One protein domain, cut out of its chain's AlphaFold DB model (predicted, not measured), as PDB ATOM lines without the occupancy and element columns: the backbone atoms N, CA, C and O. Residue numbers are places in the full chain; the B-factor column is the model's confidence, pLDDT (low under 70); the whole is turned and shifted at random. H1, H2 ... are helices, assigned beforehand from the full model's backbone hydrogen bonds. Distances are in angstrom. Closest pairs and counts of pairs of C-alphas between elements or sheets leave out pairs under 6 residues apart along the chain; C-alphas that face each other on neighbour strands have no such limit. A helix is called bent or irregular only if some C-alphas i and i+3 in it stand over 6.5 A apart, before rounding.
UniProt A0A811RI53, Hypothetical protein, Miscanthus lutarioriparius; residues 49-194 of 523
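AT A GLANCE: This is residues 49 to 194 of the 523 residues of the protein "Hypothetical protein" of Miscanthus lutarioriparius (UniProt A0A811RI53). H6 runs through the middle of a packed body of helices, with H7 on one side of it and the short H4 and H5 on the other; H9 packs on H7. The hairpin of H2 and H3 adds to the side of H4, and H1 reaches away from one end, making a corner with the beginning of H2. The 146 printed residues hold nine named helices, H1 to H9 in order, and no named strand: the class is all helix, with mostly aligned packing. The whole is compact, with a radius of gyration of the C-alphas of 15.4 A and spans of 46 by 38 by 32 A.

IN THESE COORDINATES: Find C-alpha 49 at (-23.278, -12.635, 16.185), where H1, residues 49 to 58, begins. Then come H2, residues 71 to 85, 21.5 A long, and H3, residues 89 to 104, 22.5 A. Next are H4, residues 115 to 118, and H5, residues 120 to 126. Look for H6 from C-alpha 129 at (-18.899, 20.504, 7.463) to residue 145, 24.1 A. H7, residues 152 to 169, spans 25.5 A, with a kink of 35 degrees near residue 163. H8, residues 180 to 183, precedes H9, residues 185 to 192, which ends at (-29.536, 24.296, 34.889). H7 and H9 are only just irregular: C-alphas 160 and 163 are 6.6 A apart, 186 and 189 7.0 A.

HOW THE PARTS SIT: Start at the hub, H6. It forms a hairpin with H7, at a shallow tilt of 32 degrees, only just short of steep; their closest C-alphas, Pro 134 and Thr 165, are 5.6 A apart. H5 and H6 are a hairpin too, at 7 degrees, closest at Pro 120 and Ile 136, 5.3 A. H4 touches H6 at Ile 116 and Cys 139, 5.1 A, and H3 at Ser 115 and Phe 96, 5.4 A. H7 touches H9 with residues 155 to 163 alone, closest at Asp 159 and Ala 189, 5.2 A. H2 and H3 are a hairpin at 22 degrees, closest at Tyr 85 and Ala 91, 5.1 A. H1 is about perpendicular to H2, at 90 degrees, and touches it at Ala 58 and Leu 72, 4.4 A. H8 is close to H2 but not clearly touching, with Met 181 and Lys 82 at 7.1 A. H1 and H6 are apart. Every O i to N i+4 pair is within hydrogen-bond range in H1, H2 and H3, against 2 of 3 in H5, 11 of 13 in H6, 12 of 14 in H7 and 2 of 4 in H9; H4 and H8 are too short for one.

THE WHOLE: The farthest C-alphas, Ser 49 and Val 149, are 50.0 A apart. The printed part has no cut, and the link from H1 to H2 is long. Mean pLDDT of the printed part is 71.6, with 64 residues under 70, among them 49 to 59 and 103 to 118.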
ATOM      1  N   SER A  49     -23.382 -13.261  17.508       61.19
ATOM      2  CA  SER A  49     -23.278 -12.635  16.185       61.19
ATOM      3  C   SER A  49     -23.235 -11.101  16.276       61.19
ATOM      4  O   SER A  49     -22.444 -10.471  15.577       61.19
ATOM      5  N   LYS A  50     -24.031 -10.483  17.168       64.50
ATOM      6  CA  LYS A  50     -23.953  -9.039  17.468       64.50
ATOM      7  C   LYS A  50     -22.610  -8.658  18.089       64.50
ATOM      8  O   LYS A  50     -22.039  -7.649  17.695       64.50
ATOM      9  N   PHE A  51     -22.103  -9.461  19.021       58.75
ATOM     10  CA  PHE A  51     -20.810  -9.239  19.664       58.75
ATOM     11  C   PHE A  51     -19.646  -9.307  18.668       58.75
ATOM     12  O   PHE A  51     -18.830  -8.393  18.633       58.75
ATOM     13  N   TYR A  52     -19.595 -10.331  17.809       60.78
ATOM     14  CA  TYR A  52     -18.539 -10.458  16.799       60.78
ATOM     15  C   TYR A  52     -18.597  -9.347  15.748       60.78
ATOM     16  O   TYR A  52     -17.551  -8.843  15.354       60.78
ATOM     17  N   ARG A  53     -19.799  -8.898  15.363       62.53
ATOM     18  CA  ARG A  53     -19.958  -7.736  14.479       62.53
ATOM     19  C   ARG A  53     -19.456  -6.445  15.133       62.53
ATOM     20  O   ARG A  53     -18.779  -5.665  14.480       62.53
ATOM     21  N   LEU A  54     -19.746  -6.236  16.420       55.78
ATOM     22  CA  LEU A  54     -19.219  -5.095  17.178       55.78
ATOM     23  C   LEU A  54     -17.692  -5.149  17.314       55.78
ATOM     24  O   LEU A  54     -17.063  -4.099  17.318       55.78
ATOM     25  N   LEU A  55     -17.103  -6.347  17.408       61.34
ATOM     26  CA  LEU A  55     -15.651  -6.541  17.440       61.34
ATOM     27  C   LEU A  55     -15.000  -6.199  16.093       61.34
ATOM     28  O   LEU A  55     -13.976  -5.528  16.061       61.34
ATOM     29  N   GLU A  56     -15.616  -6.628  14.991       63.12
ATOM     30  CA  GLU A  56     -15.167  -6.328  13.625       63.12
ATOM     31  C   GLU A  56     -15.324  -4.830  13.300       63.12
ATOM     32  O   GLU A  56     -14.478  -4.238  12.637       63.12
ATOM     33  N   GLU A  57     -16.364  -4.182  13.839       61.56
ATOM     34  CA  GLU A  57     -16.560  -2.729  13.769       61.56
ATOM     35  C   GLU A  57     -15.575  -1.941  14.652       61.56
ATOM     36  O   GLU A  57     -15.354  -0.753  14.412       61.56
ATOM     37  N   ALA A  58     -14.966  -2.578  15.655       59.16
ATOM     38  CA  ALA A  58     -14.094  -1.916  16.620       59.16
ATOM     39  C   ALA A  58     -12.740  -1.500  16.009       59.16
ATOM     40  O   ALA A  58     -12.170  -0.486  16.413       59.16
ATOM     41  N   ASP A  59     -12.252  -2.213  14.995       63.25
ATOM     42  CA  ASP A  59     -11.001  -1.875  14.303       63.25
ATOM     43  C   ASP A  59     -11.189  -0.865  13.157       63.25
ATOM     44  O   ASP A  59     -10.207  -0.384  12.587       63.25
ATOM     45  N   ASN A  60     -12.433  -0.481  12.847       73.06
ATOM     46  CA  ASN A  60     -12.717   0.537  11.837       73.06
ATOM     47  C   ASN A  60     -12.309   1.941  12.304       73.06
ATOM     48  O   ASN A  60     -12.326   2.255  13.501       73.06
ATOM     49  N   GLU A  61     -12.013   2.809  11.331       75.38
ATOM     50  CA  GLU A  61     -11.849   4.250  11.549       75.38
ATOM     51  C   GLU A  61     -13.067   4.820  12.294       75.38
ATOM     52  O   GLU A  61     -14.211   4.462  12.006       75.38
ATOM     53  N   LEU A  62     -12.825   5.714  13.259       75.25
ATOM     54  CA  LEU A  62     -13.881   6.296  14.098       75.25
ATOM     55  C   LEU A  62     -14.923   7.106  13.297       75.25
ATOM     56  O   LEU A  62     -16.093   7.157  13.662       75.25
ATOM     57  N   TYR A  63     -14.484   7.756  12.225       73.69
ATOM     58  CA  TYR A  63     -15.297   8.426  11.210       73.69
ATOM     59  C   TYR A  63     -14.496   8.417   9.894       73.69
ATOM     60  O   TYR A  63     -13.279   8.216   9.946       73.69
ATOM     61  N   PRO A  64     -15.124   8.626   8.720       70.00
ATOM     62  CA  PRO A  64     -14.396   8.640   7.451       70.00
ATOM     63  C   PRO A  64     -13.253   9.665   7.472       70.00
ATOM     64  O   PRO A  64     -13.510  10.827   7.774       70.00
ATOM     65  N   GLU A  65     -12.028   9.250   7.121       68.56
ATOM     66  CA  GLU A  65     -10.790  10.066   7.151       68.56
ATOM     67  C   GLU A  65     -10.111  10.184   8.537       68.56
ATOM     68  O   GLU A  65      -9.108  10.889   8.679       68.56
ATOM     69  N   CYS A  66     -10.582   9.460   9.561       66.69
ATOM     70  CA  CYS A  66      -9.934   9.399  10.876       66.69
ATOM     71  C   CYS A  66      -8.770   8.392  10.887       66.69
ATOM     72  O   CYS A  66      -8.951   7.215  11.192       66.69
ATOM     73  N   SER A  67      -7.548   8.853  10.607       66.50
ATOM     74  CA  SER A  67      -6.361   7.978  10.556       66.50
ATOM     75  C   SER A  67      -5.666   7.752  11.907       66.50
ATOM     76  O   SER A  67      -4.669   7.033  11.981       66.50
ATOM     77  N   THR A  68      -6.108   8.434  12.963       58.72
ATOM     78  CA  THR A  68      -5.411   8.525  14.258       58.72
ATOM     79  C   THR A  68      -5.981   7.581  15.315       58.72
ATOM     80  O   THR A  68      -5.233   7.133  16.182       58.72
ATOM     81  N   PHE A  69      -7.281   7.274  15.253       66.50
ATOM     82  CA  PHE A  69      -7.990   6.459  16.242       66.50
ATOM     83  C   PHE A  69      -8.940   5.464  15.574       66.50
ATOM     84  O   PHE A  69      -9.736   5.834  14.708       66.50
ATOM     85  N   SER A  70      -8.903   4.216  16.052       74.12
ATOM     86  CA  SER A  70      -9.950   3.230  15.786       74.12
ATOM     87  C   SER A  70     -11.144   3.430  16.719       74.12
ATOM     88  O   SER A  70     -11.031   4.013  17.804       74.12
ATOM     89  N   THR A  71     -12.287   2.886  16.309       67.94
ATOM     90  CA  THR A  71     -13.519   2.833  17.101       67.94
ATOM     91  C   THR A  71     -13.268   2.239  18.495       67.94
ATOM     92  O   THR A  71     -13.676   2.824  19.498       67.94
ATOM     93  N   LEU A  72     -12.512   1.140  18.591       65.94
ATOM     94  CA  LEU A  72     -12.164   0.460  19.841       65.94
ATOM     95  C   LEU A  72     -11.346   1.355  20.771       65.94
ATOM     96  O   LEU A  72     -11.681   1.504  21.945       65.94
ATOM     97  N   SER A  73     -10.281   1.960  20.237       68.44
ATOM     98  CA  SER A  73      -9.378   2.812  21.013       68.44
ATOM     99  C   SER A  73     -10.130   3.996  21.623       68.44
ATOM    100  O   SER A  73      -9.959   4.311  22.802       68.44
ATOM    101  N   PHE A  74     -11.028   4.601  20.844       72.62
ATOM    102  CA  PHE A  74     -11.845   5.716  21.296       72.62
ATOM    103  C   PHE A  74     -12.850   5.317  22.390       72.62
ATOM    104  O   PHE A  74     -12.923   5.982  23.423       72.62
ATOM    105  N   ILE A  75     -13.579   4.206  22.219       65.44
ATOM    106  CA  ILE A  75     -14.560   3.719  23.211       65.44
ATOM    107  C   ILE A  75     -13.887   3.400  24.548       65.44
ATOM    108  O   ILE A  75     -14.405   3.761  25.603       65.44
ATOM    109  N   VAL A  76     -12.720   2.750  24.518       69.12
ATOM    110  CA  VAL A  76     -11.969   2.418  25.738       69.12
ATOM    111  C   VAL A  76     -11.564   3.692  26.487       69.12
ATOM    112  O   VAL A  76     -11.707   3.763  27.708       69.12
ATOM    113  N   GLN A  77     -11.124   4.732  25.772       67.12
ATOM    114  CA  GLN A  77     -10.781   6.017  26.388       67.12
ATOM    115  C   GLN A  77     -12.012   6.746  26.947       67.12
ATOM    116  O   GLN A  77     -11.949   7.266  28.060       67.12
ATOM    117  N   MET A  78     -13.149   6.707  26.248       64.75
ATOM    118  CA  MET A  78     -14.432   7.227  26.741       64.75
ATOM    119  C   MET A  78     -14.891   6.535  28.031       64.75
ATOM    120  O   MET A  78     -15.278   7.201  28.994       64.75
ATOM    121  N   MET A  79     -14.808   5.202  28.086       63.56
ATOM    122  CA  MET A  79     -15.149   4.437  29.288       63.56
ATOM    123  C   MET A  79     -14.242   4.790  30.468       63.56
ATOM    124  O   MET A  79     -14.729   4.935  31.587       63.56
ATOM    125  N   ASN A  80     -12.945   4.997  30.228       66.00
ATOM    126  CA  ASN A  80     -12.025   5.432  31.276       66.00
ATOM    127  C   ASN A  80     -12.382   6.825  31.811       66.00
ATOM    128  O   ASN A  80     -12.406   7.012  33.024       66.00
ATOM    129  N   ILE A  81     -12.723   7.783  30.940       64.38
ATOM    130  CA  ILE A  81     -13.171   9.124  31.362       64.38
ATOM    131  C   ILE A  81     -14.402   9.013  32.264       64.38
ATOM    132  O   ILE A  81     -14.443   9.608  33.341       64.38
ATOM    133  N   LYS A  82     -15.377   8.194  31.859       60.91
ATOM    134  CA  LYS A  82     -16.584   7.931  32.644       60.91
ATOM    135  C   LYS A  82     -16.277   7.339  34.020       60.91
ATOM    136  O   LYS A  82     -16.895   7.743  34.996       60.91
ATOM    137  N   CYS A  83     -15.346   6.392  34.096       61.16
ATOM    138  CA  CYS A  83     -14.962   5.756  35.355       61.16
ATOM    139  C   CYS A  83     -14.148   6.674  36.278       61.16
ATOM    140  O   CYS A  83     -14.186   6.478  37.489       61.16
ATOM    141  N   LEU A  84     -13.397   7.633  35.727       54.91
ATOM    142  CA  LEU A  84     -12.462   8.460  36.494       54.91
ATOM    143  C   LEU A  84     -13.074   9.743  37.059       54.91
ATOM    144  O   LEU A  84     -12.623  10.200  38.107       54.91
ATOM    145  N   TYR A  85     -14.050  10.350  36.378       53.56
ATOM    146  CA  TYR A  85     -14.421  11.741  36.666       53.56
ATOM    147  C   TYR A  85     -15.844  11.960  37.201       53.56
ATOM    148  O   TYR A  85     -16.141  13.092  37.596       53.56
ATOM    149  N   ASP A  86     -16.709  10.936  37.246       54.47
ATOM    150  CA  ASP A  86     -18.158  11.088  37.492       54.47
ATOM    151  C   ASP A  86     -18.767  12.257  36.666       54.47
ATOM    152  O   ASP A  86     -18.145  12.785  35.749       54.47
ATOM    153  N   LEU A  87     -20.011  12.673  36.911       53.31
ATOM    154  CA  LEU A  87     -20.674  13.787  36.200       53.31
ATOM    155  C   LEU A  87     -20.111  15.183  36.569       53.31
ATOM    156  O   LEU A  87     -20.862  16.105  36.888       53.31
ATOM    157  N   SER A  88     -18.789  15.351  36.573       56.91
ATOM    158  CA  SER A  88     -18.114  16.612  36.904       56.91
ATOM    159  C   SER A  88     -17.734  17.415  35.656       56.91
ATOM    160  O   SER A  88     -17.623  16.875  34.554       56.91
ATOM    161  N   GLY A  89     -17.471  18.716  35.826       55.84
ATOM    162  CA  GLY A  89     -16.873  19.544  34.766       55.84
ATOM    163  C   GLY A  89     -15.564  18.953  34.221       55.84
ATOM    164  O   GLY A  89     -15.294  19.050  33.028       55.84
ATOM    165  N   ASN A  90     -14.829  18.205  35.050       58.72
ATOM    166  CA  ASN A  90     -13.602  17.515  34.649       58.72
ATOM    167  C   ASN A  90     -13.863  16.400  33.625       58.72
ATOM    168  O   ASN A  90     -13.033  16.179  32.747       58.72
ATOM    169  N   ALA A  91     -15.012  15.716  33.694       63.56
ATOM    170  CA  ALA A  91     -15.390  14.722  32.688       63.56
ATOM    171  C   ALA A  91     -15.642  15.375  31.325       63.56
ATOM    172  O   ALA A  91     -15.277  14.818  30.291       63.56
ATOM    173  N   MET A  92     -16.219  16.581  31.327       65.81
ATOM    174  CA  MET A  92     -16.450  17.354  30.111       65.81
ATOM    175  C   MET A  92     -15.144  17.853  29.500       65.81
ATOM    176  O   MET A  92     -14.917  17.666  28.305       65.81
ATOM    177  N   ASP A  93     -14.245  18.411  30.307       65.31
ATOM    178  CA  ASP A  93     -12.924  18.821  29.827       65.31
ATOM    179  C   ASP A  93     -12.107  17.631  29.304       65.31
ATOM    180  O   ASP A  93     -11.467  17.730  28.251       65.31
ATOM    181  N   ALA A  94     -12.174  16.479  29.976       69.56
ATOM    182  CA  ALA A  94     -11.545  15.245  29.514       69.56
ATOM    183  C   ALA A  94     -12.142  14.757  28.183       69.56
ATOM    184  O   ALA A  94     -11.391  14.365  27.287       69.56
ATOM    185  N   LEU A  95     -13.466  14.848  28.009       73.06
ATOM    186  CA  LEU A  95     -14.155  14.517  26.760       73.06
ATOM    187  C   LEU A  95     -13.687  15.409  25.602       73.06
ATOM    188  O   LEU A  95     -13.306  14.911  24.543       73.06
ATOM    189  N   PHE A  96     -13.661  16.728  25.795       72.94
ATOM    190  CA  PHE A  96     -13.189  17.647  24.757       72.94
ATOM    191  C   PHE A  96     -11.688  17.495  24.482       72.94
ATOM    192  O   PHE A  96     -11.252  17.648  23.342       72.94
ATOM    193  N   THR A  97     -10.900  17.127  25.493       72.75
ATOM    194  CA  THR A  97      -9.485  16.768  25.322       72.75
ATOM    195  C   THR A  97      -9.321  15.486  24.506       72.75
ATOM    196  O   THR A  97      -8.410  15.388  23.684       72.75
ATOM    197  N   LEU A  98     -10.210  14.507  24.679       72.56
ATOM    198  CA  LEU A  98     -10.228  13.308  23.851       72.56
ATOM    199  C   LEU A  98     -10.589  13.647  22.399       72.56
ATOM    200  O   LEU A  98      -9.856  13.248  21.497       72.56
ATOM    201  N   PHE A  99     -11.633  14.452  22.166       74.69
ATOM    202  CA  PHE A  99     -11.952  14.957  20.823       74.69
ATOM    203  C   PHE A  99     -10.764  15.696  20.194       74.69
ATOM    204  O   PHE A  99     -10.456  15.475  19.023       74.69
ATOM    205  N   TRP A 100     -10.044  16.508  20.970       75.44
ATOM    206  CA  TRP A 100      -8.814  17.155  20.516       75.44
ATOM    207  C   TRP A 100      -7.767  16.130  20.064       75.44
ATOM    208  O   TRP A 100      -7.286  16.183  18.931       75.44
ATOM    209  N   LYS A 101      -7.424  15.157  20.916       72.56
ATOM    210  CA  LYS A 101      -6.431  14.123  20.579       72.56
ATOM    211  C   LYS A 101      -6.820  13.342  19.330       72.56
ATOM    212  O   LYS A 101      -5.956  13.088  18.495       72.56
ATOM    213  N   VAL A 102      -8.099  13.001  19.192       71.00
ATOM    214  CA  VAL A 102      -8.631  12.302  18.020       71.00
ATOM    215  C   VAL A 102      -8.396  13.106  16.753       71.00
ATOM    216  O   VAL A 102      -7.881  12.571  15.776       71.00
ATOM    217  N   ILE A 103      -8.725  14.393  16.769       69.56
ATOM    218  CA  ILE A 103      -8.693  15.210  15.556       69.56
ATOM    219  C   ILE A 103      -7.261  15.626  15.187       69.56
ATOM    220  O   ILE A 103      -6.919  15.663  14.009       69.56
ATOM    221  N   PHE A 104      -6.398  15.897  16.172       69.56
ATOM    222  CA  PHE A 104      -5.054  16.445  15.928       69.56
ATOM    223  C   PHE A 104      -3.911  15.434  16.093       69.56
ATOM    224  O   PHE A 104      -2.760  15.759  15.799       69.56
ATOM    225  N   GLY A 105      -4.183  14.224  16.591       63.84
ATOM    226  CA  GLY A 105      -3.183  13.166  16.779       63.84
ATOM    227  C   GLY A 105      -2.104  13.472  17.828       63.84
ATOM    228  O   GLY A 105      -1.107  12.758  17.907       63.84
ATOM    229  N   LYS A 106      -2.268  14.536  18.627       65.69
ATOM    230  CA  LYS A 106      -1.325  14.956  19.672       65.69
ATOM    231  C   LYS A 106      -2.065  15.366  20.943       65.69
ATOM    232  O   LYS A 106      -3.126  15.987  20.885       65.69
ATOM    233  N   SER A 107      -1.467  15.050  22.090       53.47
ATOM    234  CA  SER A 107      -1.877  15.598  23.386       53.47
ATOM    235  C   SER A 107      -1.510  17.079  23.449       53.47
ATOM    236  O   SER A 107      -0.361  17.441  23.186       53.47
ATOM    237  N   ASP A 108      -2.460  17.933  23.815       56.91
ATOM    238  CA  ASP A 108      -2.202  19.358  24.016       56.91
ATOM    239  C   ASP A 108      -1.519  19.590  25.372       56.91
ATOM    240  O   ASP A 108      -2.155  19.936  26.362       56.91
ATOM    241  N   LYS A 109      -0.203  19.341  25.448       47.03
ATOM    242  CA  LYS A 109       0.575  19.512  26.692       47.03
ATOM    243  C   LYS A 109       0.669  20.986  27.144       47.03
ATOM    244  O   LYS A 109       1.076  21.235  28.273       47.03
ATOM    245  N   LYS A 110       0.318  21.958  26.282       46.09
ATOM    246  CA  LYS A 110       0.446  23.406  26.546       46.09
ATOM    247  C   LYS A 110      -0.867  24.083  26.967       46.09
ATOM    248  O   LYS A 110      -0.822  25.251  27.348       46.09
ATOM    249  N   ARG A 111      -2.024  23.410  26.927       48.69
ATOM    250  CA  ARG A 111      -3.312  24.035  27.277       48.69
ATOM    251  C   ARG A 111      -3.894  23.515  28.587       48.69
ATOM    252  O   ARG A 111      -4.364  22.389  28.662       48.69
ATOM    253  N   LYS A 112      -3.964  24.404  29.583       41.78
ATOM    254  CA  LYS A 112      -4.804  24.256  30.787       41.78
ATOM    255  C   LYS A 112      -6.191  24.918  30.653       41.78
ATOM    256  O   LYS A 112      -6.860  25.141  31.652       41.78
ATOM    257  N   ARG A 113      -6.627  25.296  29.441       51.59
ATOM    258  CA  ARG A 113      -7.933  25.953  29.217       51.59
ATOM    259  C   ARG A 113      -8.971  24.960  28.713       51.59
ATOM    260  O   ARG A 113      -8.629  24.072  27.938       51.59
ATOM    261  N   SER A 114     -10.232  25.178  29.099       52.59
ATOM    262  CA  SER A 114     -11.367  24.342  28.708       52.59
ATOM    263  C   SER A 114     -11.434  24.197  27.185       52.59
ATOM    264  O   SER A 114     -11.693  25.153  26.441       52.59
ATOM    265  N   SER A 115     -11.160  22.977  26.719       58.84
ATOM    266  CA  SER A 115     -11.149  22.575  25.309       58.84
ATOM    267  C   SER A 115     -12.462  22.938  24.595       58.84
ATOM    268  O   SER A 115     -12.480  23.107  23.382       58.84
ATOM    269  N   ILE A 116     -13.537  23.169  25.348       63.03
ATOM    270  CA  ILE A 116     -14.867  23.574  24.893       63.03
ATOM    271  C   ILE A 116     -14.915  24.870  24.063       63.03
ATOM    272  O   ILE A 116     -15.655  24.943  23.087       63.03
ATOM    273  N   VAL A 117     -14.129  25.895  24.421       60.09
ATOM    274  CA  VAL A 117     -14.197  27.223  23.774       60.09
ATOM    275  C   VAL A 117     -13.358  27.244  22.499       60.09
ATOM    276  O   VAL A 117     -13.705  27.911  21.525       60.09
ATOM    277  N   TYR A 118     -12.258  26.489  22.488       66.56
ATOM    278  CA  TYR A 118     -11.229  26.593  21.456       66.56
ATOM    279  C   TYR A 118     -11.193  25.410  20.494       66.56
ATOM    280  O   TYR A 118     -10.687  25.590  19.391       66.56
ATOM    281  N   LEU A 119     -11.730  24.237  20.855       74.38
ATOM    282  CA  LEU A 119     -11.857  23.094  19.944       74.38
ATOM    283  C   LEU A 119     -12.611  23.458  18.654       74.38
ATOM    284  O   LEU A 119     -12.133  23.060  17.596       74.38
ATOM    285  N   PRO A 120     -13.703  24.251  18.680       78.56
ATOM    286  CA  PRO A 120     -14.412  24.646  17.465       78.56
ATOM    287  C   PRO A 120     -13.566  25.340  16.391       78.56
ATOM    288  O   PRO A 120     -13.854  25.183  15.208       78.56
ATOM    289  N   LEU A 121     -12.533  26.096  16.773       76.25
ATOM    290  CA  LEU A 121     -11.791  26.955  15.844       76.25
ATOM    291  C   LEU A 121     -10.937  26.167  14.832       76.25
ATOM    292  O   LEU A 121     -11.119  26.364  13.634       76.25
ATOM    293  N   PRO A 122     -10.029  25.265  15.249       72.50
ATOM    294  CA  PRO A 122      -9.218  24.493  14.313       72.50
ATOM    295  C   PRO A 122     -10.013  23.410  13.573       72.50
ATOM    296  O   PRO A 122      -9.724  23.139  12.409       72.50
ATOM    297  N   ILE A 123     -11.037  22.806  14.194       79.62
ATOM    298  CA  ILE A 123     -11.820  21.737  13.539       79.62
ATOM    299  C   ILE A 123     -12.647  22.270  12.365       79.62
ATOM    300  O   ILE A 123     -12.903  21.538  11.410       79.62
ATOM    301  N   ARG A 124     -13.001  23.561  12.413       79.81
ATOM    302  CA  ARG A 124     -13.734  24.292  11.379       79.81
ATOM    303  C   ARG A 124     -13.116  24.168   9.992       79.81
ATOM    304  O   ARG A 124     -13.831  24.070   8.994       79.81
ATOM    305  N   ASP A 125     -11.790  24.205   9.964       74.12
ATOM    306  CA  ASP A 125     -11.003  24.285   8.742       74.12
ATOM    307  C   ASP A 125     -10.376  22.925   8.372       74.12
ATOM    308  O   ASP A 125      -9.851  22.769   7.271       74.12
ATOM    309  N   MET A 126     -10.460  21.933   9.269       74.50
ATOM    310  CA  MET A 126      -9.841  20.611   9.108       74.50
ATOM    311  C   MET A 126     -10.838  19.485   8.833       74.50
ATOM    312  O   MET A 126     -10.464  18.513   8.184       74.50
ATOM    313  N   LEU A 127     -12.085  19.595   9.301       80.50
ATOM    314  CA  LEU A 127     -13.094  18.548   9.137       80.50
ATOM    315  C   LEU A 127     -14.179  18.936   8.120       80.50
ATOM    316  O   LEU A 127     -14.542  20.112   8.006       80.50
ATOM    317  N   PRO A 128     -14.778  17.951   7.420       82.88
ATOM    318  CA  PRO A 128     -15.975  18.170   6.617       82.88
ATOM    319  C   PRO A 128     -17.088  18.840   7.428       82.88
ATOM    320  O   PRO A 128     -17.285  18.545   8.609       82.88
ATOM    321  N   ALA A 129     -17.861  19.722   6.786       84.19
ATOM    322  CA  ALA A 129     -18.899  20.504   7.463       84.19
ATOM    323  C   ALA A 129     -19.924  19.624   8.200       84.19
ATOM    324  O   ALA A 129     -20.337  19.977   9.304       84.19
ATOM    325  N   ASP A 130     -20.266  18.469   7.627       84.50
ATOM    326  CA  ASP A 130     -21.227  17.521   8.197       84.50
ATOM    327  C   ASP A 130     -20.732  16.875   9.502       84.50
ATOM    328  O   ASP A 130     -21.549  16.510  10.340       84.50
ATOM    329  N   ILE A 131     -19.411  16.789   9.706       84.50
ATOM    330  CA  ILE A 131     -18.781  16.278  10.935       84.50
ATOM    331  C   ILE A 131     -18.535  17.421  11.924       84.50
ATOM    332  O   ILE A 131     -18.773  17.300  13.124       84.50
ATOM    333  N   CYS A 132     -18.081  18.559  11.408       85.12
ATOM    334  CA  CYS A 132     -17.701  19.715  12.199       85.12
ATOM    335  C   CYS A 132     -18.898  20.391  12.888       85.12
ATOM    336  O   CYS A 132     -18.800  20.762  14.057       85.12
ATOM    337  N   LEU A 133     -20.021  20.569  12.181       87.31
ATOM    338  CA  LEU A 133     -21.186  21.300  12.695       87.31
ATOM    339  C   LEU A 133     -21.736  20.692  13.998       87.31
ATOM    340  O   LEU A 133     -21.879  21.442  14.962       87.31
ATOM    341  N   PRO A 134     -21.985  19.372  14.098       89.00
ATOM    342  CA  PRO A 134     -22.507  18.781  15.332       89.00
ATOM    343  C   PRO A 134     -21.543  18.879  16.521       89.00
ATOM    344  O   PRO A 134     -21.986  19.040  17.655       89.00
ATOM    345  N   ILE A 135     -20.227  18.832  16.278       85.38
ATOM    346  CA  ILE A 135     -19.213  19.015  17.330       85.38
ATOM    347  C   ILE A 135     -19.229  20.464  17.833       85.38
ATOM    348  O   ILE A 135     -19.202  20.694  19.041       85.38
ATOM    349  N   ILE A 136     -19.325  21.445  16.927       84.94
ATOM    350  CA  ILE A 136     -19.438  22.868  17.288       84.94
ATOM    351  C   ILE A 136     -20.735  23.135  18.058       84.94
ATOM    352  O   ILE A 136     -20.708  23.824  19.074       84.94
ATOM    353  N   GLU A 137     -21.860  22.568  17.617       88.00
ATOM    354  CA  GLU A 137     -23.145  22.664  18.321       88.00
ATOM    355  C   GLU A 137     -23.045  22.110  19.751       88.00
ATOM    356  O   GLU A 137     -23.567  22.727  20.680       88.00
ATOM    357  N   LEU A 138     -22.335  20.991  19.946       86.12
ATOM    358  CA  LEU A 138     -22.092  20.416  21.269       86.12
ATOM    359  C   LEU A 138     -21.199  21.322  22.128       86.12
ATOM    360  O   LEU A 138     -21.524  21.580  23.283       86.12
ATOM    361  N   CYS A 139     -20.105  21.848  21.569       81.88
ATOM    362  CA  CYS A 139     -19.222  22.786  22.272       81.88
ATOM    363  C   CYS A 139     -19.983  24.042  22.718       81.88
ATOM    364  O   CYS A 139     -19.899  24.443  23.876       81.88
ATOM    365  N   ASN A 140     -20.780  24.625  21.816       81.12
ATOM    366  CA  ASN A 140     -21.609  25.789  22.113       81.12
ATOM    367  C   ASN A 140     -22.639  25.472  23.202       81.12
ATOM    368  O   ASN A 140     -22.779  26.257  24.129       81.12
ATOM    369  N   PHE A 141     -23.313  24.317  23.145       83.88
ATOM    370  CA  PHE A 141     -24.279  23.914  24.172       83.88
ATOM    371  C   PHE A 141     -23.678  23.963  25.580       83.88
ATOM    372  O   PHE A 141     -24.250  24.569  26.486       83.88
ATOM    373  N   PHE A 142     -22.509  23.353  25.757       77.81
ATOM    374  CA  PHE A 142     -21.868  23.347  27.059       77.81
ATOM    375  C   PHE A 142     -21.276  24.706  27.432       77.81
ATOM    376  O   PHE A 142     -21.323  25.057  28.605       77.81
ATOM    377  N   ARG A 143     -20.777  25.491  26.466       75.75
ATOM    378  CA  ARG A 143     -20.316  26.864  26.726       75.75
ATOM    379  C   ARG A 143     -21.433  27.694  27.356       75.75
ATOM    380  O   ARG A 143     -21.210  28.331  28.374       75.75
ATOM    381  N   GLU A 144     -22.634  27.634  26.787       76.19
ATOM    382  CA  GLU A 144     -23.788  28.380  27.298       76.19
ATOM    383  C   GLU A 144     -24.241  27.873  28.680       76.19
ATOM    384  O   GLU A 144     -24.546  28.674  29.556       76.19
ATOM    385  N   ILE A 145     -24.249  26.554  28.921       73.94
ATOM    386  CA  ILE A 145     -24.607  25.986  30.240       73.94
ATOM    387  C   ILE A 145     -23.560  26.290  31.318       73.94
ATOM    388  O   ILE A 145     -23.895  26.347  32.502       73.94
ATOM    389  N   CYS A 146     -22.303  26.474  30.926       72.75
ATOM    390  CA  CYS A 146     -21.213  26.844  31.821       72.75
ATOM    391  C   CYS A 146     -21.028  28.366  31.952       72.75
ATOM    392  O   CYS A 146     -20.088  28.787  32.627       72.75
ATOM    393  N   SER A 147     -21.888  29.185  31.334       67.38
ATOM    394  CA  SER A 147     -21.787  30.646  31.416       67.38
ATOM    395  C   SER A 147     -22.047  31.162  32.837       67.38
ATOM    396  O   SER A 147     -22.763  30.544  33.633       67.38
ATOM    397  N   LYS A 148     -21.476  32.333  33.155       62.28
ATOM    398  CA  LYS A 148     -21.625  33.007  34.457       62.28
ATOM    399  C   LYS A 148     -23.083  33.371  34.745       62.28
ATOM    400  O   LYS A 148     -23.511  33.335  35.900       62.28
ATOM    401  N   VAL A 149     -23.829  33.749  33.708       63.06
ATOM    402  CA  VAL A 149     -25.228  34.164  33.815       63.06
ATOM    403  C   VAL A 149     -26.064  33.316  32.875       63.06
ATOM    404  O   VAL A 149     -25.971  33.421  31.658       63.06
ATOM    405  N   LEU A 150     -26.917  32.482  33.460       68.19
ATOM    406  CA  LEU A 150     -27.813  31.626  32.702       68.19
ATOM    407  C   LEU A 150     -29.129  32.342  32.395       68.19
ATOM    408  O   LEU A 150     -29.921  32.638  33.292       68.19
ATOM    409  N   ASP A 151     -29.378  32.580  31.110       70.31
ATOM    410  CA  ASP A 151     -30.649  33.099  30.610       70.31
ATOM    411  C   ASP A 151     -31.648  31.946  30.397       70.31
ATOM    412  O   ASP A 151     -31.388  30.976  29.678       70.31
ATOM    413  N   VAL A 152     -32.826  32.057  31.013       73.56
ATOM    414  CA  VAL A 152     -33.879  31.033  30.960       73.56
ATOM    415  C   VAL A 152     -34.405  30.808  29.535       73.56
ATOM    416  O   VAL A 152     -34.768  29.683  29.184       73.56
ATOM    417  N   GLU A 153     -34.464  31.840  28.695       78.25
ATOM    418  CA  GLU A 153     -34.866  31.712  27.291       78.25
ATOM    419  C   GLU A 153     -33.801  30.978  26.472       78.25
ATOM    420  O   GLU A 153     -34.141  30.098  25.671       78.25
ATOM    421  N   ILE A 154     -32.518  31.267  26.724       80.31
ATOM    422  CA  ILE A 154     -31.402  30.531  26.118       80.31
ATOM    423  C   ILE A 154     -31.460  29.060  26.541       80.31
ATOM    424  O   ILE A 154     -31.436  28.185  25.675       80.31
ATOM    425  N   LEU A 155     -31.629  28.769  27.834       77.88
ATOM    426  CA  LEU A 155     -31.714  27.397  28.344       77.88
ATOM    427  C   LEU A 155     -32.875  26.600  27.724       77.88
ATOM    428  O   LEU A 155     -32.688  25.439  27.355       77.88
ATOM    429  N   LYS A 156     -34.054  27.207  27.525       82.62
ATOM    430  CA  LYS A 156     -35.188  26.561  26.827       82.62
ATOM    431  C   LYS A 156     -34.857  26.206  25.376       82.62
ATOM    432  O   LYS A 156     -35.251  25.147  24.879       82.62
ATOM    433  N   ARG A 157     -34.138  27.092  24.683       88.06
ATOM    434  CA  ARG A 157     -33.664  26.836  23.318       88.06
ATOM    435  C   ARG A 157     -32.642  25.698  23.303       88.06
ATOM    436  O   ARG A 157     -32.741  24.822  22.445       88.06
ATOM    437  N   LEU A 158     -31.707  25.689  24.255       85.62
ATOM    438  CA  LEU A 158     -30.705  24.631  24.390       85.62
ATOM    439  C   LEU A 158     -31.356  23.265  24.616       85.62
ATOM    440  O   LEU A 158     -31.020  22.335  23.884       85.62
ATOM    441  N   ASP A 159     -32.339  23.179  25.518       83.31
ATOM    442  CA  ASP A 159     -33.117  21.962  25.809       83.31
ATOM    443  C   ASP A 159     -33.764  21.366  24.549       83.31
ATOM    444  O   ASP A 159     -33.725  20.162  24.305       83.31
ATOM    445  N   SER A 160     -34.285  22.229  23.673       87.69
ATOM    446  CA  SER A 160     -34.880  21.800  22.402       87.69
ATOM    447  C   SER A 160     -33.833  21.367  21.368       87.69
ATOM    448  O   SER A 160     -34.085  20.486  20.545       87.69
ATOM    449  N   SER A 161     -32.662  22.009  21.372       91.12
ATOM    450  CA  SER A 161     -31.627  21.804  20.351       91.12
ATOM    451  C   SER A 161     -30.709  20.612  20.626       91.12
ATOM    452  O   SER A 161     -30.295  19.942  19.682       91.12
ATOM    453  N   ILE A 162     -30.427  20.295  21.893       91.06
ATOM    454  CA  ILE A 162     -29.416  19.292  22.257       91.06
ATOM    455  C   ILE A 162     -29.781  17.886  21.779       91.06
ATOM    456  O   ILE A 162     -28.922  17.169  21.273       91.06
ATOM    457  N   ALA A 163     -31.064  17.519  21.828       89.44
ATOM    458  CA  ALA A 163     -31.534  16.246  21.288       89.44
ATOM    459  C   ALA A 163     -31.247  16.128  19.780       89.44
ATOM    460  O   ALA A 163     -30.889  15.057  19.293       89.44
ATOM    461  N   ILE A 164     -31.347  17.238  19.038       90.75
ATOM    462  CA  ILE A 164     -31.045  17.281  17.604       90.75
ATOM    463  C   ILE A 164     -29.536  17.147  17.383       90.75
ATOM    464  O   ILE A 164     -29.120  16.387  16.510       90.75
ATOM    465  N   THR A 165     -28.720  17.849  18.172       90.75
ATOM    466  CA  THR A 165     -27.253  17.767  18.110       90.75
ATOM    467  C   THR A 165     -26.762  16.340  18.354       90.75
ATOM    468  O   THR A 165     -25.986  15.818  17.554       90.75
ATOM    469  N   LEU A 166     -27.270  15.669  19.395       88.25
ATOM    470  CA  LEU A 166     -26.938  14.271  19.685       88.25
ATOM    471  C   LEU A 166     -27.370  13.339  18.543       88.25
ATOM    472  O   LEU A 166     -26.549  12.569  18.058       88.25
ATOM    473  N   CYS A 167     -28.586  13.502  18.005       89.31
ATOM    474  CA  CYS A 167     -29.039  12.748  16.828       89.31
ATOM    475  C   CYS A 167     -28.137  12.932  15.594       89.31
ATOM    476  O   CYS A 167     -28.051  12.040  14.748       89.31
ATOM    477  N   LYS A 168     -27.521  14.110  15.412       89.75
ATOM    478  CA  LYS A 168     -26.568  14.342  14.315       89.75
ATOM    479  C   LYS A 168     -25.248  13.625  14.587       89.75
ATOM    480  O   LYS A 168     -24.734  12.979  13.679       89.75
ATOM    481  N   LEU A 169     -24.741  13.699  15.818       86.69
ATOM    482  CA  LEU A 169     -23.534  12.982  16.229       86.69
ATOM    483  C   LEU A 169     -23.718  11.457  16.095       86.69
ATOM    484  O   LEU A 169     -22.807  10.791  15.610       86.69
ATOM    485  N   GLU A 170     -24.893  10.909  16.429       87.00
ATOM    486  CA  GLU A 170     -25.233   9.474  16.293       87.00
ATOM    487  C   GLU A 170     -25.162   8.951  14.861       87.00
ATOM    488  O   GLU A 170     -24.984   7.758  14.633       87.00
ATOM    489  N   LYS A 171     -25.306   9.839  13.878       86.06
ATOM    490  CA  LYS A 171     -25.180   9.477  12.463       86.06
ATOM    491  C   LYS A 171     -23.731   9.444  11.987       86.06
ATOM    492  O   LYS A 171     -23.481   8.921  10.906       86.06
ATOM    493  N   ILE A 172     -22.819  10.051  12.742       83.94
ATOM    494  CA  ILE A 172     -21.412  10.232  12.368       83.94
ATOM    495  C   ILE A 172     -20.541   9.211  13.086       83.94
ATOM    496  O   ILE A 172     -19.674   8.602  12.468       83.94
ATOM    497  N   PHE A 173     -20.776   9.043  14.383       80.75
ATOM    498  CA  PHE A 173     -19.949   8.226  15.251       80.75
ATOM    499  C   PHE A 173     -20.602   6.868  15.542       80.75
ATOM    500  O   PHE A 173     -21.829   6.748  15.493       80.75
ATOM    501  N   PRO A 174     -19.807   5.842  15.889       73.44
ATOM    502  CA  PRO A 174     -20.314   4.508  16.186       73.44
ATOM    503  C   PRO A 174     -21.347   4.512  17.327       73.44
ATOM    504  O   PRO A 174     -21.161   5.240  18.306       73.44
ATOM    505  N   PRO A 175     -22.389   3.657  17.284       70.62
ATOM    506  CA  PRO A 175     -23.403   3.579  18.345       70.62
ATOM    507  C   PRO A 175     -22.823   3.323  19.741       70.62
ATOM    508  O   PRO A 175     -23.379   3.757  20.743       70.62
ATOM    509  N   SER A 176     -21.681   2.643  19.810       65.69
ATOM    510  CA  SER A 176     -20.932   2.372  21.037       65.69
ATOM    511  C   SER A 176     -20.356   3.621  21.715       65.69
ATOM    512  O   SER A 176     -20.047   3.559  22.902       65.69
ATOM    513  N   MET A 177     -20.237   4.751  21.006       70.69
ATOM    514  CA  MET A 177     -19.901   6.043  21.608       70.69
ATOM    515  C   MET A 177     -21.064   6.610  22.436       70.69
ATOM    516  O   MET A 177     -20.824   7.307  23.420       70.69
ATOM    517  N   PHE A 178     -22.313   6.319  22.064       74.50
ATOM    518  CA  PHE A 178     -23.515   6.891  22.680       74.50
ATOM    519  C   PHE A 178     -23.950   6.102  23.903       74.50
ATOM    520  O   PHE A 178     -25.037   5.532  23.981       74.50
ATOM    521  N   ASP A 179     -23.054   6.044  24.877       70.00
ATOM    522  CA  ASP A 179     -23.388   5.514  26.182       70.00
ATOM    523  C   ASP A 179     -24.150   6.561  27.015       70.00
ATOM    524  O   ASP A 179     -24.416   7.687  26.586       70.00
ATOM    525  N   VAL A 180     -24.521   6.189  28.241       68.31
ATOM    526  CA  VAL A 180     -25.273   7.075  29.143       68.31
ATOM    527  C   VAL A 180     -24.609   8.455  29.289       68.31
ATOM    528  O   VAL A 180     -25.336   9.438  29.368       68.31
ATOM    529  N   MET A 181     -23.272   8.567  29.250       67.50
ATOM    530  CA  MET A 181     -22.572   9.855  29.390       67.50
ATOM    531  C   MET A 181     -22.814  10.791  28.213       67.50
ATOM    532  O   MET A 181     -23.066  11.973  28.425       67.50
ATOM    533  N   MET A 182     -22.798  10.271  26.987       74.31
ATOM    534  CA  MET A 182     -23.055  11.079  25.791       74.31
ATOM    535  C   MET A 182     -24.516  11.525  25.671       74.31
ATOM    536  O   MET A 182     -24.788  12.518  25.002       74.31
ATOM    537  N   HIS A 183     -25.449  10.841  26.339       80.94
ATOM    538  CA  HIS A 183     -26.862  11.227  26.373       80.94
ATOM    539  C   HIS A 183     -27.234  12.170  27.518       80.94
ATOM    540  O   HIS A 183     -28.218  12.898  27.402       80.94
ATOM    541  N   LEU A 184     -26.435  12.235  28.587       76.31
ATOM    542  CA  LEU A 184     -26.655  13.151  29.713       76.31
ATOM    543  C   LEU A 184     -26.836  14.634  29.348       76.31
ATOM    544  O   LEU A 184     -27.634  15.278  30.036       76.31
ATOM    545  N   PRO A 185     -26.209  15.191  28.287       84.25
ATOM    546  CA  PRO A 185     -26.436  16.576  27.879       84.25
ATOM    547  C   PRO A 185     -27.916  16.922  27.700       84.25
ATOM    548  O   PRO A 185     -28.312  18.043  28.003       84.25
ATOM    549  N   ILE A 186     -28.758  15.956  27.311       85.56
ATOM    550  CA  ILE A 186     -30.200  16.173  27.127       85.56
ATOM    551  C   ILE A 186     -30.919  16.634  28.403       85.56
ATOM    552  O   ILE A 186     -31.972  17.252  28.324       85.56
ATOM    553  N   HIS A 187     -30.358  16.355  29.581       79.62
ATOM    554  CA  HIS A 187     -30.946  16.732  30.867       79.62
ATOM    555  C   HIS A 187     -30.321  17.994  31.466       79.62
ATOM    556  O   HIS A 187     -30.904  18.595  32.373       79.62
ATOM    557  N   LEU A 188     -29.143  18.407  30.989       79.19
ATOM    558  CA  LEU A 188     -28.372  19.469  31.633       79.19
ATOM    559  C   LEU A 188     -29.060  20.830  31.531       79.19
ATOM    560  O   LEU A 188     -29.053  21.571  32.508       79.19
ATOM    561  N   ALA A 189     -29.710  21.137  30.405       78.81
ATOM    562  CA  ALA A 189     -30.424  22.403  30.240       78.81
ATOM    563  C   ALA A 189     -31.578  22.538  31.253       78.81
ATOM    564  O   ALA A 189     -31.700  23.562  31.925       78.81
ATOM    565  N   GLN A 190     -32.384  21.486  31.427       71.81
ATOM    566  CA  GLN A 190     -33.465  21.449  32.422       71.81
ATOM    567  C   GLN A 190     -32.954  21.528  33.855       71.81
ATOM    568  O   GLN A 190     -33.516  22.259  34.668       71.81
ATOM    569  N   GLN A 191     -31.870  20.821  34.166       72.06
ATOM    570  CA  GLN A 191     -31.251  20.901  35.487       72.06
ATOM    571  C   GLN A 191     -30.698  22.303  35.771       72.06
ATOM    572  O   GLN A 191     -30.905  22.829  36.866       72.06
ATOM    573  N   ALA A 192     -30.050  22.933  34.789       71.00
ATOM    574  CA  ALA A 192     -29.536  24.296  34.889       71.00
ATOM    575  C   ALA A 192     -30.656  25.321  35.148       71.00
ATOM    576  O   ALA A 192     -30.488  26.184  36.004       71.00
ATOM    577  N   MET A 193     -31.837  25.159  34.532       67.06
ATOM    578  CA  MET A 193     -33.018  26.009  34.787       67.06
ATOM    579  C   MET A 193     -33.496  25.985  36.250       67.06
ATOM    580  O   MET A 193     -34.240  26.871  36.663       67.06
ATOM    581  N   THR A 194     -33.108  24.974  37.032       58.22
ATOM    582  CA  THR A 194     -33.575  24.774  38.415       58.22
ATOM    583  C   THR A 194     -32.529  25.097  39.481       58.22
ATOM    584  O   THR A 194     -32.821  24.996  40.673       58.22
TER     585      THR A 194